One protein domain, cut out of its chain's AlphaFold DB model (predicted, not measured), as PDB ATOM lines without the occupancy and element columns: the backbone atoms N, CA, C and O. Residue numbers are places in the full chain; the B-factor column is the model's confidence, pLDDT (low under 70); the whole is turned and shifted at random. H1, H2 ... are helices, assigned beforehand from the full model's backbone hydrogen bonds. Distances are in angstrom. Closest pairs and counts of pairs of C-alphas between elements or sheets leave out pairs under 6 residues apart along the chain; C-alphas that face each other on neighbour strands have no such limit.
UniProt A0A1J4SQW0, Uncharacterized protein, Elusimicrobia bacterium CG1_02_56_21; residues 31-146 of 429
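AT A GLANCE: This is residues 31 to 146 of the 429 residues of an uncharacterized protein of Elusimicrobia bacterium CG1_02_56_21 (UniProt A0A1J4SQW0). Four helices, H1 to H4, zigzag back and forth, each folding back on the one before, with H3 near the middle of the domain. H6 crosses one end of H2, H3 and H4; H8 folds back along H6, the short H7 packs on H4, and H5 packs on H3. The printed part has 116 residues with eight named helices, H1 to H8 in chain order, and no named strand: all helix. It is compact, with a radius of gyration of the C-alphas of 13.4 A, and spans 35 by 35 by 25 A.

HOW THE PARTS SIT: H1, residues 32 to 45, and H2, residues 49 to 62, form a hairpin at a shallow tilt of 21 degrees; their closest C-alphas, of Gly 40 and Val 52, are 4.6 A apart. H3, residues 70 to 80, is the hub. It touches H2 at a steep tilt of 39 degrees, closest C-alphas Phe 56 and Ala 76, 5.5 A. With H4, residues 83 to 90, it forms a hairpin at 14 degrees, closest C-alphas Val 74 and Ala 86, 4.7 A. H5, residues 100 to 107, touches H3, closest C-alphas Asn 75 and Leu 106, 6.7 A. H6, residues 116 to 127, is about perpendicular to H3, at 78 degrees, and close but not clearly touching. H7, residues 131 to 134, touches H4, closest C-alphas Asn 84 and Ala 133, 5.1 A. H8, residues 139 to 146, touches H6, opposite ways at 12 degrees, closest C-alphas Phe 126 and Ser 143, 6.8 A. Every O i to N i+4 pair is within hydrogen-bond range in H1 to H6 and H8; H7 is too short for one.

IN THESE COORDINATES: H1 begins at C-alpha 32 (6.095, -7.025, 46.009) and measures 20.6 A, H2 20.0 A, H3 15.4 A and H6 16.7 A. H8 ends at C-alpha 146 (25.159, -23.368, 29.840).

THE WHOLE: The C-alphas farthest apart, of Glu 31 and Val 131, are 35.9 A apart. The printed part has no cut and no long link. Mean pLDDT of the printed part is 90.4; residue 31 is under 70.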
ATOM      1  N   GLU A  31       2.368  -8.496  43.290       66.19
ATOM      2  CA  GLU A  31       2.876  -8.674  44.640       66.19
ATOM      3  C   GLU A  31       4.292  -8.079  44.710       66.19
ATOM      4  O   GLU A  31       5.035  -8.115  43.718       66.19
ATOM      5  N   PRO A  32       4.739  -7.559  45.866       77.12
ATOM      6  CA  PRO A  32       6.095  -7.025  46.009       77.12
ATOM      7  C   PRO A  32       7.192  -8.002  45.550       77.12
ATOM      8  O   PRO A  32       8.252  -7.578  45.088       77.12
ATOM      9  N   ALA A  33       6.935  -9.311  45.641       81.88
ATOM     10  CA  ALA A  33       7.813 -10.357  45.132       81.88
ATOM     11  C   ALA A  33       7.896 -10.399  43.594       81.88
ATOM     12  O   ALA A  33       8.996 -10.537  43.059       81.88
ATOM     13  N   ASP A  34       6.794 -10.204  42.868       81.25
ATOM     14  CA  ASP A  34       6.801 -10.200  41.397       81.25
ATOM     15  C   ASP A  34       7.685  -9.070  40.856       81.25
ATOM     16  O   ASP A  34       8.443  -9.250  39.900       81.25
ATOM     17  N   ILE A  35       7.660  -7.915  41.528       85.88
ATOM     18  CA  ILE A  35       8.522  -6.773  41.207       85.88
ATOM     19  C   ILE A  35      10.002  -7.145  41.371       85.88
ATOM     20  O   ILE A  35      10.834  -6.734  40.561       85.88
ATOM     21  N   LEU A  36      10.351  -7.933  42.393       90.56
ATOM     22  CA  LEU A  36      11.727  -8.391  42.602       90.56
ATOM     23  C   LEU A  36      12.177  -9.339  41.490       90.56
ATOM     24  O   LEU A  36      13.279  -9.160  40.980       90.56
ATOM     25  N   TYR A  37      11.333 -10.286  41.072       90.62
ATOM     26  CA  TYR A  37      11.667 -11.170  39.951       90.62
ATOM     27  C   TYR A  37      11.914 -10.367  38.669       90.62
ATOM     28  O   TYR A  37      12.970 -10.505  38.052       90.62
ATOM     29  N   ARG A  38      11.008  -9.435  38.335       88.00
ATOM     30  CA  ARG A  38      11.150  -8.562  37.157       88.00
ATOM     31  C   ARG A  38      12.402  -7.691  37.204       88.00
ATOM     32  O   ARG A  38      13.059  -7.502  36.186       88.00
ATOM     33  N   ARG A  39      12.767  -7.165  38.377       89.69
ATOM     34  CA  ARG A  39      14.030  -6.427  38.539       89.69
ATOM     35  C   ARG A  39      15.250  -7.321  38.321       89.69
ATOM     36  O   ARG A  39      16.231  -6.848  37.763       89.69
ATOM     37  N   GLY A  40      15.181  -8.591  38.720       91.38
ATOM     38  CA  GLY A  40      16.214  -9.585  38.425       91.38
ATOM     39  C   GLY A  40      16.398  -9.818  36.924       91.38
ATOM     40  O   GLY A  40      17.530  -9.780  36.449       91.38
ATOM     41  N   GLU A  41      15.302  -9.980  36.176       88.50
ATOM     42  CA  GLU A  41      15.330 -10.116  34.708       88.50
ATOM     43  C   GLU A  41      15.936  -8.878  34.034       88.50
ATOM     44  O   GLU A  41      16.910  -8.999  33.294       88.50
ATOM     45  N   LEU A  42      15.453  -7.678  34.378       87.06
ATOM     46  CA  LEU A  42      15.972  -6.421  33.823       87.06
ATOM     47  C   LEU A  42      17.454  -6.195  34.145       87.06
ATOM     48  O   LEU A  42      18.189  -5.614  33.346       87.06
ATOM     49  N   SER A  43      17.911  -6.624  35.325       89.56
ATOM     50  CA  SER A  43      19.337  -6.601  35.653       89.56
ATOM     51  C   SER A  43      20.125  -7.583  34.780       89.56
ATOM     52  O   SER A  43      21.223  -7.238  34.352       89.56
ATOM     53  N   ALA A  44      19.586  -8.766  34.460       86.25
ATOM     54  CA  ALA A  44      20.247  -9.718  33.562       86.25
ATOM     55  C   ALA A  44      20.399  -9.140  32.147       86.25
ATOM     56  O   ALA A  44      21.504  -9.164  31.605       86.25
ATOM     57  N   ASP A  45      19.338  -8.525  31.616       81.69
ATOM     58  CA  ASP A  45      19.324  -7.873  30.297       81.69
ATOM     59  C   ASP A  45      20.396  -6.776  30.184       81.69
ATOM     60  O   ASP A  45      21.077  -6.627  29.165       81.69
ATOM     61  N   ARG A  46      20.607  -6.037  31.279       84.75
ATOM     62  CA  ARG A  46      21.597  -4.954  31.383       84.75
ATOM     63  C   ARG A  46      23.002  -5.430  31.759       84.75
ATOM     64  O   ARG A  46      23.886  -4.596  31.932       84.75
ATOM     65  N   SER A  47      23.223  -6.740  31.891       86.62
ATOM     66  CA  SER A  47      24.461  -7.324  32.434       86.62
ATOM     67  C   SER A  47      24.839  -6.796  33.834       86.62
ATOM     68  O   SER A  47      26.005  -6.809  34.221       86.62
ATOM     69  N   ASP A  48      23.862  -6.352  34.627       93.06
ATOM     70  CA  ASP A  48      24.036  -5.933  36.021       93.06
ATOM     71  C   ASP A  48      24.035  -7.160  36.946       93.06
ATOM     72  O   ASP A  48      23.030  -7.536  37.554       93.06
ATOM     73  N   ILE A  49      25.193  -7.817  37.053       95.25
ATOM     74  CA  ILE A  49      25.339  -9.065  37.819       95.25
ATOM     75  C   ILE A  49      25.079  -8.870  39.317       95.25
ATOM     76  O   ILE A  49      24.565  -9.775  39.984       95.25
ATOM     77  N   ALA A  50      25.389  -7.691  39.858       95.56
ATOM     78  CA  ALA A  50      25.097  -7.366  41.250       95.56
ATOM     79  C   ALA A  50      23.581  -7.286  41.486       95.56
ATOM     80  O   ALA A  50      23.073  -7.891  42.436       95.56
ATOM     81  N   GLY A  51      22.852  -6.610  40.595       95.00
ATOM     82  CA  GLY A  51      21.393  -6.550  40.613       95.00
ATOM     83  C   GLY A  51      20.742  -7.916  40.435       95.00
ATOM     84  O   GLY A  51      19.883  -8.270  41.243       95.00
ATOM     85  N   VAL A  52      21.207  -8.733  39.479       94.31
ATOM     86  CA  VAL A  52      20.734 -10.120  39.283       94.31
ATOM     87  C   VAL A  52      20.790 -10.892  40.600       94.31
ATOM     88  O   VAL A  52      19.791 -11.461  41.046       94.31
ATOM     89  N   ARG A  53      21.948 -10.867  41.271       96.12
ATOM     90  CA  ARG A  53      22.142 -11.576  42.542       96.12
ATOM     91  C   ARG A  53      21.253 -11.023  43.644       96.12
ATOM     92  O   ARG A  53      20.596 -11.800  44.335       96.12
ATOM     93  N   LYS A  54      21.212  -9.700  43.798       97.06
ATOM     94  CA  LYS A  54      20.414  -9.014  44.820       97.06
ATOM     95  C   LYS A  54      18.928  -9.336  44.678       97.06
ATOM     96  O   LYS A  54      18.291  -9.737  45.654       97.06
ATOM     97  N   TYR A  55      18.375  -9.157  43.482       96.62
ATOM     98  CA  TYR A  55      16.938  -9.242  43.253       96.62
ATOM     99  C   TYR A  55      16.430 -10.679  43.236       96.62
ATOM    100  O   TYR A  55      15.450 -10.951  43.925       96.62
ATOM    101  N   PHE A  56      17.119 -11.620  42.578       96.62
ATOM    102  CA  PHE A  56      16.703 -13.025  42.636       96.62
ATOM    103  C   PHE A  56      16.881 -13.635  44.029       96.62
ATOM    104  O   PHE A  56      16.027 -14.404  44.461       96.62
ATOM    105  N   THR A  57      17.919 -13.255  44.783       97.69
ATOM    106  CA  THR A  57      18.046 -13.697  46.186       97.69
ATOM    107  C   THR A  57      16.901 -13.150  47.037       97.69
ATOM    108  O   THR A  57      16.275 -13.904  47.776       97.69
ATOM    109  N   SER A  58      16.578 -11.860  46.887       96.06
ATOM    110  CA  SER A  58      15.467 -11.228  47.612       96.06
ATOM    111  C   SER A  58      14.112 -11.835  47.236       96.06
ATOM    112  O   SER A  58      13.262 -12.012  48.104       96.06
ATOM    113  N   TYR A  59      13.908 -12.167  45.957       96.25
ATOM    114  CA  TYR A  59      12.716 -12.861  45.476       96.25
ATOM    115  C   TYR A  59      12.558 -14.216  46.169       96.25
ATOM    116  O   TYR A  59      11.532 -14.458  46.794       96.25
ATOM    117  N   LEU A  60      13.602 -15.051  46.150       96.38
ATOM    118  CA  LEU A  60      13.577 -16.384  46.762       96.38
ATOM    119  C   LEU A  60      13.368 -16.359  48.286       96.38
ATOM    120  O   LEU A  60      12.941 -17.362  48.848       96.38
ATOM    121  N   GLN A  61      13.696 -15.253  48.959       95.19
ATOM    122  CA  GLN A  61      13.471 -15.075  50.398       95.19
ATOM    123  C   GLN A  61      12.052 -14.603  50.735       95.19
ATOM    124  O   GLN A  61      11.544 -14.928  51.803       95.19
ATOM    125  N   LYS A  62      11.439 -13.794  49.863       93.00
ATOM    126  CA  LYS A  62      10.164 -13.113  50.140       93.00
ATOM    127  C   LYS A  62       8.961 -13.782  49.486       93.00
ATOM    128  O   LYS A  62       7.849 -13.634  49.980       93.00
ATOM    129  N   ALA A  63       9.161 -14.470  48.368       92.00
ATOM    130  CA  ALA A  63       8.100 -15.181  47.678       92.00
ATOM    131  C   ALA A  63       7.820 -16.519  48.372       92.00
ATOM    132  O   ALA A  63       8.742 -17.279  48.668       92.00
ATOM    133  N   ALA A  64       6.544 -16.849  48.559       91.38
ATOM    134  CA  ALA A  64       6.146 -18.226  48.817       91.38
ATOM    135  C   ALA A  64       6.133 -19.002  47.493       91.38
ATOM    136  O   ALA A  64       5.621 -18.517  46.476       91.38
ATOM    137  N   GLN A  65       6.695 -20.211  47.495       90.75
ATOM    138  CA  GLN A  65       6.640 -21.079  46.326       90.75
ATOM    139  C   GLN A  65       5.229 -21.664  46.173       90.75
ATOM    140  O   GLN A  65       4.681 -22.266  47.091       90.75
ATOM    141  N   THR A  66       4.666 -21.514  44.982       89.81
ATOM    142  CA  THR A  66       3.364 -22.037  44.561       89.81
ATOM    143  C   THR A  66       3.520 -22.760  43.223       89.81
ATOM    144  O   THR A  66       4.534 -22.617  42.533       89.81
ATOM    145  N   ASN A  67       2.497 -23.497  42.791       85.12
ATOM    146  CA  ASN A  67       2.514 -24.122  41.464       85.12
ATOM    147  C   ASN A  67       2.617 -23.079  40.335       85.12
ATOM    148  O   ASN A  67       3.288 -23.322  39.337       85.12
ATOM    149  N   ALA A  68       2.024 -21.893  40.517       84.31
ATOM    150  CA  ALA A  68       1.992 -20.842  39.501       84.31
ATOM    151  C   ALA A  68       3.352 -20.159  39.274       84.31
ATOM    152  O   ALA A  68       3.644 -19.749  38.155       84.31
ATOM    153  N   ASN A  69       4.191 -20.044  40.311       89.19
ATOM    154  CA  ASN A  69       5.489 -19.358  40.241       89.19
ATOM    155  C   ASN A  69       6.698 -20.302  40.369       89.19
ATOM    156  O   ASN A  69       7.836 -19.840  40.368       89.19
ATOM    157  N   SER A  70       6.503 -21.623  40.432       92.19
ATOM    158  CA  SER A  70       7.616 -22.576  40.572       92.19
ATOM    159  C   SER A  70       8.656 -22.463  39.448       92.19
ATOM    160  O   SER A  70       9.844 -22.643  39.699       92.19
ATOM    161  N   PHE A  71       8.254 -22.082  38.230       91.88
ATOM    162  CA  PHE A  71       9.203 -21.846  37.136       91.88
ATOM    163  C   PHE A  71      10.161 -20.673  37.419       91.88
ATOM    164  O   PHE A  71      11.353 -20.768  37.131       91.88
ATOM    165  N   GLN A  72       9.670 -19.607  38.059       94.12
ATOM    166  CA  GLN A  72      10.478 -18.452  38.461       94.12
ATOM    167  C   GLN A  72      11.508 -18.853  39.522       94.12
ATOM    168  O   GLN A  72      12.661 -18.431  39.463       94.12
ATOM    169  N   PHE A  73      11.124 -19.725  40.461       96.56
ATOM    170  CA  PHE A  73      12.052 -20.300  41.437       96.56
ATOM    171  C   PHE A  73      13.154 -21.105  40.751       96.56
ATOM    172  O   PHE A  73      14.328 -20.900  41.056       96.56
ATOM    173  N   VAL A  74      12.807 -21.975  39.796       96.94
ATOM    174  CA  VAL A  74      13.799 -22.729  39.012       96.94
ATOM    175  C   VAL A  74      14.780 -21.784  38.323       96.94
ATOM    176  O   VAL A  74      15.990 -21.953  38.482       96.94
ATOM    177  N   ASN A  75      14.284 -20.773  37.609       94.88
ATOM    178  CA  ASN A  75      15.128 -19.824  36.884       94.88
ATOM    179  C   ASN A  75      16.047 -19.049  37.830       94.88
ATOM    180  O   ASN A  75      17.263 -19.025  37.623       94.88
ATOM    181  N   ALA A  76      15.505 -18.509  38.923       96.19
ATOM    182  CA  ALA A  76      16.285 -17.817  39.942       96.19
ATOM    183  C   ALA A  76      17.361 -18.730  40.558       96.19
ATOM    184  O   ALA A  76      18.521 -18.330  40.673       96.19
ATOM    185  N   PHE A  77      17.027 -19.978  40.903       96.94
ATOM    186  CA  PHE A  77      18.003 -20.937  41.420       96.94
ATOM    187  C   PHE A  77      19.109 -21.243  40.397       96.94
ATOM    188  O   PHE A  77      20.286 -21.222  40.758       96.94
ATOM    189  N   LEU A  78      18.769 -21.485  39.127       95.56
ATOM    190  CA  LEU A  78      19.748 -21.785  38.070       95.56
ATOM    191  C   LEU A  78      20.675 -20.596  37.778       95.56
ATOM    192  O   LEU A  78      21.883 -20.792  37.630       95.56
ATOM    193  N   ILE A  79      20.144 -19.370  37.751       94.38
ATOM    194  CA  ILE A  79      20.924 -18.139  37.537       94.38
ATOM    195  C   ILE A  79      21.851 -17.853  38.726       94.38
ATOM    196  O   ILE A  79      22.984 -17.418  38.535       94.38
ATOM    197  N   LEU A  80      21.423 -18.146  39.957       94.62
ATOM    198  CA  LEU A  80      22.256 -17.972  41.154       94.62
ATOM    199  C   LEU A  80      23.279 -19.106  41.358       94.62
ATOM    200  O   LEU A  80      24.196 -18.969  42.169       94.62
ATOM    201  N   GLY A  81      23.164 -20.211  40.616       94.00
ATOM    202  CA  GLY A  81      24.025 -21.392  40.750       94.00
ATOM    203  C   GLY A  81      23.601 -22.369  41.855       94.00
ATOM    204  O   GLY A  81      24.402 -23.187  42.305       94.00
ATOM    205  N   ARG A  82      22.343 -22.297  42.302       94.44
ATOM    206  CA  ARG A  82      21.717 -23.156  43.323       94.44
ATOM    207  C   ARG A  82      21.077 -24.398  42.679       94.44
ATOM    208  O   ARG A  82      19.863 -24.583  42.678       94.44
ATOM    209  N   PHE A  83      21.903 -25.243  42.057       94.88
ATOM    210  CA  PHE A  83      21.428 -26.323  41.172       94.88
ATOM    211  C   PHE A  83      20.646 -27.435  41.884       94.88
ATOM    212  O   PHE A  83      19.738 -28.018  41.296       94.88
ATOM    213  N   ASN A  84      20.977 -27.740  43.143       93.38
ATOM    214  CA  ASN A  84      20.256 -28.760  43.911       93.38
ATOM    215  C   ASN A  84      18.800 -28.340  44.146       93.38
ATOM    216  O   ASN A  84      17.891 -29.145  43.937       93.38
ATOM    217  N   GLU A  85      18.581 -27.091  44.562       94.81
ATOM    218  CA  GLU A  85      17.240 -26.539  44.750       94.81
ATOM    219  C   GLU A  85      16.484 -26.450  43.426       94.81
ATOM    220  O   GLU A  85      15.337 -26.891  43.362       94.81
ATOM    221  N   ALA A  86      17.144 -25.990  42.356       96.06
ATOM    222  CA  ALA A  86      16.551 -25.935  41.022       96.06
ATOM    223  C   ALA A  86      16.032 -27.304  40.560       96.06
ATOM    224  O   ALA A  86      14.879 -27.426  40.156       96.06
ATOM    225  N   PHE A  87      16.859 -28.351  40.645       95.81
ATOM    226  CA  PHE A  87      16.469 -29.682  40.180       95.81
ATOM    227  C   PHE A  87      15.439 -30.346  41.085       95.81
ATOM    228  O   PHE A  87      14.558 -31.031  40.583       95.81
ATOM    229  N   ASN A  88      15.493 -30.117  42.399       93.94
ATOM    230  CA  ASN A  88      14.441 -30.587  43.298       93.94
ATOM    231  C   ASN A  88      13.094 -29.908  43.002       93.94
ATOM    232  O   ASN A  88      12.058 -30.561  43.089       93.94
ATOM    233  N   CYS A  89      13.112 -28.621  42.647       95.06
ATOM    234  CA  CYS A  89      11.926 -27.893  42.213       95.06
ATOM    235  C   CYS A  89      11.390 -28.453  40.887       95.06
ATOM    236  O   CYS A  89      10.231 -28.849  40.828       95.06
ATOM    237  N   LEU A  90      12.245 -28.577  39.864       95.06
ATOM    238  CA  LEU A  90      11.882 -29.137  38.555       95.06
ATOM    239  C   LEU A  90      11.269 -30.538  38.656       95.06
ATOM    240  O   LEU A  90      10.261 -30.801  38.011       95.06
ATOM    241  N   SER A  91      11.823 -31.422  39.491       93.25
ATOM    242  CA  SER A  91      11.314 -32.793  39.655       93.25
ATOM    243  C   SER A  91       9.896 -32.883  40.231       93.25
ATOM    244  O   SER A  91       9.317 -33.964  40.215       93.25
ATOM    245  N   ARG A  92       9.348 -31.793  40.783       92.56
ATOM    246  CA  ARG A  92       7.994 -31.745  41.364       92.56
ATOM    247  C   ARG A  92       6.990 -31.024  40.468       92.56
ATOM    248  O   ARG A  92       5.814 -30.965  40.810       92.56
ATOM    249  N   MET A  93       7.451 -30.427  39.372       93.19
ATOM    250  CA  MET A  93       6.603 -29.652  38.476       93.19
ATOM    251  C   MET A  93       5.882 -30.578  37.501       93.19
ATOM    252  O   MET A  93       6.509 -31.418  36.855       93.19
ATOM    253  N   ASP A  94       4.576 -30.373  37.341       90.38
ATOM    254  CA  ASP A  94       3.835 -30.955  36.227       90.38
ATOM    255  C   ASP A  94       4.175 -30.182  34.950       90.38
ATOM    256  O   ASP A  94       3.569 -29.160  34.615       90.38
ATOM    257  N   MET A  95       5.193 -30.669  34.240       89.62
ATOM    258  CA  MET A  95       5.621 -30.067  32.988       89.62
ATOM    259  C   MET A  95       4.531 -30.145  31.919       89.62
ATOM    260  O   MET A  95       4.491 -29.262  31.071       89.62
ATOM    261  N   ALA A  96       3.633 -31.134  31.931       85.62
ATOM    262  CA  ALA A  96       2.590 -31.239  30.915       85.62
ATOM    263  C   ALA A  96       1.610 -30.059  31.008       85.62
ATOM    264  O   ALA A  96       1.310 -29.449  29.977       85.62
ATOM    265  N   ALA A  97       1.231 -29.671  32.229       87.38
ATOM    266  CA  ALA A  97       0.303 -28.573  32.510       87.38
ATOM    267  C   ALA A  97       0.852 -27.162  32.223       87.38
ATOM    268  O   ALA A  97       0.082 -26.199  32.189       87.38
ATOM    269  N   LEU A  98       2.164 -26.999  32.012       86.19
ATOM    270  CA  LEU A  98       2.746 -25.675  31.775       86.19
ATOM    271  C   LEU A  98       2.519 -25.165  30.337       86.19
ATOM    272  O   LEU A  98       2.680 -25.931  29.375       86.19
ATOM    273  N   PRO A  99       2.253 -23.853  30.166       85.00
ATOM    274  CA  PRO A  99       2.274 -23.185  28.867       85.00
ATOM    275  C   PRO A  99       3.605 -23.364  28.124       85.00
ATOM    276  O   PRO A  99       4.669 -23.508  28.735       85.00
ATOM    277  N   ALA A 100       3.554 -23.316  26.792       78.00
ATOM    278  CA  ALA A 100       4.728 -23.487  25.937       78.00
ATOM    279  C   ALA A 100       5.795 -22.409  26.184       78.00
ATOM    280  O   ALA A 100       6.987 -22.707  26.179       78.00
ATOM    281  N   GLU A 101       5.379 -21.178  26.472       79.62
ATOM    282  CA  GLU A 101       6.262 -20.038  26.723       79.62
ATOM    283  C   GLU A 101       7.114 -20.260  27.979       79.62
ATOM    284  O   GLU A 101       8.318 -20.013  27.969       79.62
ATOM    285  N   ILE A 102       6.512 -20.818  29.034       85.12
ATOM    286  CA  ILE A 102       7.217 -21.146  30.279       85.12
ATOM    287  C   ILE A 102       8.191 -22.307  30.052       85.12
ATOM    288  O   ILE A 102       9.325 -22.268  30.526       85.12
ATOM    289  N   LYS A 103       7.787 -23.330  29.286       84.75
ATOM    290  CA  LYS A 103       8.684 -24.433  28.895       84.75
ATOM    291  C   LYS A 103       9.895 -23.916  28.115       84.75
ATOM    292  O   LYS A 103      11.010 -24.376  28.350       84.75
ATOM    293  N   MET A 104       9.690 -22.952  27.215       76.50
ATOM    294  CA  MET A 104      10.771 -22.309  26.468       76.50
ATOM    295  C   MET A 104      11.729 -21.554  27.392       76.50
ATOM    296  O   MET A 104      12.938 -21.748  27.276       76.50
ATOM    297  N   GLU A 105      11.214 -20.756  28.330       84.12
ATOM    298  CA  GLU A 105      12.032 -20.027  29.311       84.12
ATOM    299  C   GLU A 105      12.864 -20.994  30.168       84.12
ATOM    300  O   GLU A 105      14.088 -20.875  30.243       84.12
ATOM    301  N   LEU A 106      12.222 -22.029  30.723       90.69
ATOM    302  CA  LEU A 106      12.881 -23.066  31.524       90.69
ATOM    303  C   LEU A 106      13.944 -23.834  30.739       90.69
ATOM    304  O   LEU A 106      14.927 -24.292  31.322       90.69
ATOM    305  N   SER A 107      13.766 -23.995  29.426       90.62
ATOM    306  CA  SER A 107      14.727 -24.709  28.584       90.62
ATOM    307  C   SER A 107      16.074 -23.995  28.483       90.62
ATOM    308  O   SER A 107      17.091 -24.656  28.291       90.62
ATOM    309  N   ASN A 108      16.120 -22.668  28.649       90.31
ATOM    310  CA  ASN A 108      17.370 -21.917  28.710       90.31
ATOM    311  C   ASN A 108      17.258 -20.694  29.644       90.31
ATOM    312  O   ASN A 108      17.054 -19.573  29.169       90.31
ATOM    313  N   PRO A 109      17.476 -20.865  30.958       90.25
ATOM    314  CA  PRO A 109      17.344 -19.789  31.944       90.25
ATOM    315  C   PRO A 109      18.400 -18.686  31.784       90.25
ATOM    316  O   PRO A 109      18.260 -17.615  32.360       90.25
ATOM    317  N   TRP A 110      19.461 -18.919  31.002       90.44
ATOM    318  CA  TRP A 110      20.549 -17.958  30.794       90.44
ATOM    319  C   TRP A 110      20.446 -17.198  29.469       90.44
ATOM    320  O   TRP A 110      21.392 -16.508  29.104       90.44
ATOM    321  N   HIS A 111      19.330 -17.306  28.740       82.12
ATOM    322  CA  HIS A 111      19.163 -16.668  27.428       82.12
ATOM    323  C   HIS A 111      19.413 -15.147  27.442       82.12
ATOM    324  O   HIS A 111      19.953 -14.618  26.471       82.12
ATOM    325  N   ASN A 112      19.101 -14.477  28.554       79.19
ATOM    326  CA  ASN A 112      19.315 -13.041  28.735       79.19
ATOM    327  C   ASN A 112      20.594 -12.687  29.513       79.19
ATOM    328  O   ASN A 112      20.958 -11.518  29.603       79.19
ATOM    329  N   LEU A 113      21.325 -13.671  30.047       86.00
ATOM    330  CA  LEU A 113      22.551 -13.423  30.803       86.00
ATOM    331  C   LEU A 113      23.746 -13.304  29.847       86.00
ATOM    332  O   LEU A 113      24.333 -14.305  29.446       86.00
ATOM    333  N   ARG A 114      24.112 -12.071  29.480       81.75
ATOM    334  CA  ARG A 114      25.150 -11.796  28.462       81.75
ATOM    335  C   ARG A 114      26.578 -11.706  29.016       81.75
ATOM    336  O   ARG A 114      27.534 -11.691  28.240       81.75
ATOM    337  N   ASP A 115      26.746 -11.677  30.337       89.69
ATOM    338  CA  ASP A 115      28.064 -11.579  30.966       89.69
ATOM    339  C   ASP A 115      28.848 -12.902  30.877       89.69
ATOM    340  O   ASP A 115      28.541 -13.909  31.525       89.69
ATOM    341  N   ALA A 116      29.912 -12.897  30.075       88.94
ATOM    342  CA  ALA A 116      30.723 -14.086  29.833       88.94
ATOM    343  C   ALA A 116      31.499 -14.564  31.075       88.94
ATOM    344  O   ALA A 116      31.823 -15.751  31.174       88.94
ATOM    345  N   GLN A 117      31.841 -13.674  32.012       91.88
ATOM    346  CA  GLN A 117      32.553 -14.047  33.235       91.88
ATOM    347  C   GLN A 117      31.619 -14.779  34.199       91.88
ATOM    348  O   GLN A 117      32.004 -15.813  34.751       91.88
ATOM    349  N   GLU A 118      30.387 -14.306  34.340       93.88
ATOM    350  CA  GLU A 118      29.357 -14.928  35.156       93.88
ATOM    351  C   GLU A 118      28.944 -16.291  34.590       93.88
ATOM    352  O   GLU A 118      28.891 -17.270  35.335       93.88
ATOM    353  N   LEU A 119      28.773 -16.418  33.270       93.62
ATOM    354  CA  LEU A 119      28.518 -17.714  32.626       93.62
ATOM    355  C   LEU A 119      29.656 -18.719  32.882       93.62
ATOM    356  O   LEU A 119      29.411 -19.882  33.216       93.62
ATOM    357  N   ARG A 120      30.923 -18.278  32.807       92.19
ATOM    358  CA  ARG A 120      32.087 -19.116  33.161       92.19
ATOM    359  C   ARG A 120      32.106 -19.490  34.643       92.19
ATOM    360  O   ARG A 120      32.454 -20.624  34.979       92.19
ATOM    361  N   ARG A 121      31.719 -18.571  35.532       94.06
ATOM    362  CA  ARG A 121      31.590 -18.838  36.970       94.06
ATOM    363  C   ARG A 121      30.523 -19.900  37.235       94.06
ATOM    364  O   ARG A 121      30.783 -20.834  37.992       94.06
ATOM    365  N   LEU A 122      29.363 -19.796  36.588       94.38
ATOM    366  CA  LEU A 122      28.281 -20.776  36.693       94.38
ATOM    367  C   LEU A 122      28.704 -22.151  36.164       94.38
ATOM    368  O   LEU A 122      28.399 -23.156  36.797       94.38
ATOM    369  N   LEU A 123      29.479 -22.216  35.075       91.69
ATOM    370  CA  LEU A 123      30.049 -23.480  34.590       91.69
ATOM    371  C   LEU A 123      30.975 -24.134  35.617       91.69
ATOM    372  O   LEU A 123      30.896 -25.342  35.846       91.69
ATOM    373  N   LYS A 124      31.837 -23.337  36.258       91.94
ATOM    374  CA  LYS A 124      32.694 -23.825  37.345       91.94
ATOM    375  C   LYS A 124      31.843 -24.342  38.507       91.94
ATOM    376  O   LYS A 124      32.105 -25.435  39.006       91.94
ATOM    377  N   ALA A 125      30.789 -23.620  38.883       91.50
ATOM    378  CA  ALA A 125      29.855 -24.058  39.918       91.50
ATOM    379  C   ALA A 125      29.143 -25.372  39.542       91.50
ATOM    380  O   ALA A 125      29.028 -26.256  40.386       91.50
ATOM    381  N   PHE A 126      28.740 -25.547  38.279       88.62
ATOM    382  CA  PHE A 126      28.163 -26.798  37.774       88.62
ATOM    383  C   PHE A 126      29.128 -27.968  37.964       88.62
ATOM    384  O   PHE A 126      28.753 -28.995  38.519       88.62
ATOM    385  N   SER A 127      30.396 -27.789  37.578       85.19
ATOM    386  CA  SER A 127      31.422 -28.824  37.751       85.19
ATOM    387  C   SER A 127      31.696 -29.164  39.220       85.19
ATOM    388  O   SER A 127      32.074 -30.290  39.526       85.19
ATOM    389  N   ALA A 128      31.450 -28.224  40.135       88.50
ATOM    390  CA  ALA A 128      31.565 -28.406  41.578       88.50
ATOM    391  C   ALA A 128      30.252 -28.861  42.244       88.50
ATOM    392  O   ALA A 128      30.223 -29.059  43.456       88.50
ATOM    393  N   ALA A 129      29.167 -29.049  41.482       85.75
ATOM    394  CA  ALA A 129      27.872 -29.407  42.044       85.75
ATOM    395  C   ALA A 129      27.941 -30.758  42.772       85.75
ATOM    396  O   ALA A 129      28.617 -31.686  42.318       85.75
ATOM    397  N   GLY A 130      27.225 -30.869  43.892       85.38
ATOM    398  CA  GLY A 130      27.195 -32.083  44.705       85.38
ATOM    399  C   GLY A 130      26.609 -33.294  43.969       85.38
ATOM    400  O   GLY A 130      25.930 -33.167  42.946       85.38
ATOM    401  N   VAL A 131      26.829 -34.487  44.527       86.50
ATOM    402  CA  VAL A 131      26.411 -35.773  43.932       86.50
ATOM    403  C   VAL A 131      24.917 -35.801  43.587       86.50
ATOM    404  O   VAL A 131      24.548 -36.307  42.529       86.50
ATOM    405  N   LYS A 132      24.058 -35.215  44.436       87.38
ATOM    406  CA  LYS A 132      22.605 -35.150  44.207       87.38
ATOM    407  C   LYS A 132      22.257 -34.406  42.913       87.38
ATOM    408  O   LYS A 132      21.507 -34.942  42.104       87.38
ATOM    409  N   ALA A 133      22.840 -33.227  42.681       87.81
ATOM    410  CA  ALA A 133      22.658 -32.494  41.431       87.81
ATOM    411  C   ALA A 133      23.174 -33.290  40.229       87.81
ATOM    412  O   ALA A 133      22.470 -33.369  39.232       87.81
ATOM    413  N   ARG A 134      24.353 -33.919  40.321       88.44
ATOM    414  CA  ARG A 134      24.940 -34.681  39.199       88.44
ATOM    415  C   ARG A 134      24.126 -35.910  38.790       88.44
ATOM    416  O   ARG A 134      24.182 -36.304  37.633       88.44
ATOM    417  N   LYS A 135      23.384 -36.509  39.727       90.44
ATOM    418  CA  LYS A 135      22.471 -37.634  39.463       90.44
ATOM    419  C   LYS A 135      21.112 -37.200  38.900       90.44
ATOM    420  O   LYS A 135      20.332 -38.057  38.501       90.44
ATOM    421  N   SER A 136      20.808 -35.900  38.885       92.81
ATOM    422  CA  SER A 136      19.556 -35.384  38.329       92.81
ATOM    423  C   SER A 136      19.468 -35.649  36.819       92.81
ATOM    424  O   SER A 136      20.448 -35.385  36.115       92.81
ATOM    425  N   PRO A 137      18.299 -36.058  36.284       92.56
ATOM    426  CA  PRO A 137      18.107 -36.217  34.839       92.56
ATOM    427  C   PRO A 137      18.278 -34.898  34.065       92.56
ATOM    428  O   PRO A 137      18.558 -34.904  32.870       92.56
ATOM    429  N   PHE A 138      18.168 -33.753  34.744       94.75
ATOM    430  CA  PHE A 138      18.316 -32.429  34.138       94.75
ATOM    431  C   PHE A 138      19.782 -31.976  34.011       94.75
ATOM    432  O   PHE A 138      20.088 -31.068  33.237       94.75
ATOM    433  N   TYR A 139      20.707 -32.596  34.754       93.75
ATOM    434  CA  TYR A 139      22.072 -32.089  34.923       93.75
ATOM    435  C   TYR A 139      22.848 -31.982  33.606       93.75
ATOM    436  O   TYR A 139      23.400 -30.926  33.298       93.75
ATOM    437  N   ALA A 140      22.877 -33.062  32.816       93.75
ATOM    438  CA  ALA A 140      23.643 -33.103  31.571       93.75
ATOM    439  C   ALA A 140      23.126 -32.077  30.550       93.75
ATOM    440  O   ALA A 140      23.920 -31.392  29.903       93.75
ATOM    441  N   ALA A 141      21.802 -31.926  30.454       95.75
ATOM    442  CA  ALA A 141      21.164 -30.982  29.546       95.75
ATOM    443  C   ALA A 141      21.512 -29.533  29.910       95.75
ATOM    444  O   ALA A 141      22.055 -28.807  29.077       95.75
ATOM    445  N   TYR A 142      21.288 -29.128  31.165       95.75
ATOM    446  CA  TYR A 142      21.592 -27.764  31.605       95.75
ATOM    447  C   TYR A 142      23.091 -27.451  31.583       95.75
ATOM    448  O   TYR A 142      23.471 -26.343  31.214       95.75
ATOM    449  N   SER A 143      23.954 -28.421  31.902       93.25
ATOM    450  CA  SER A 143      25.407 -28.253  31.776       93.25
ATOM    451  C   SER A 143      25.821 -27.977  30.326       93.25
ATOM    452  O   SER A 143      26.654 -27.099  30.069       93.25
ATOM    453  N   PHE A 144      25.214 -28.677  29.364       94.56
ATOM    454  CA  PHE A 144      25.490 -28.474  27.946       94.56
ATOM    455  C   PHE A 144      24.933 -27.140  27.425       94.56
ATOM    456  O   PHE A 144      25.656 -26.396  26.762       94.56
ATOM    457  N   ILE A 145      23.696 -26.790  27.790       93.75
ATOM    458  CA  ILE A 145      23.066 -25.507  27.434       93.75
ATOM    459  C   ILE A 145      23.871 -24.325  27.988       93.75
ATOM    460  O   ILE A 145      24.142 -23.364  27.261       93.75
ATOM    461  N   LEU A 146      24.316 -24.401  29.244       93.38
ATOM    462  CA  LEU A 146      25.159 -23.368  29.840       93.38
ATOM    463  C   LEU A 146      26.522 -23.279  29.145       93.38
ATOM    464  O   LEU A 146      27.032 -22.182  28.927       93.38
TER     465      LEU A 146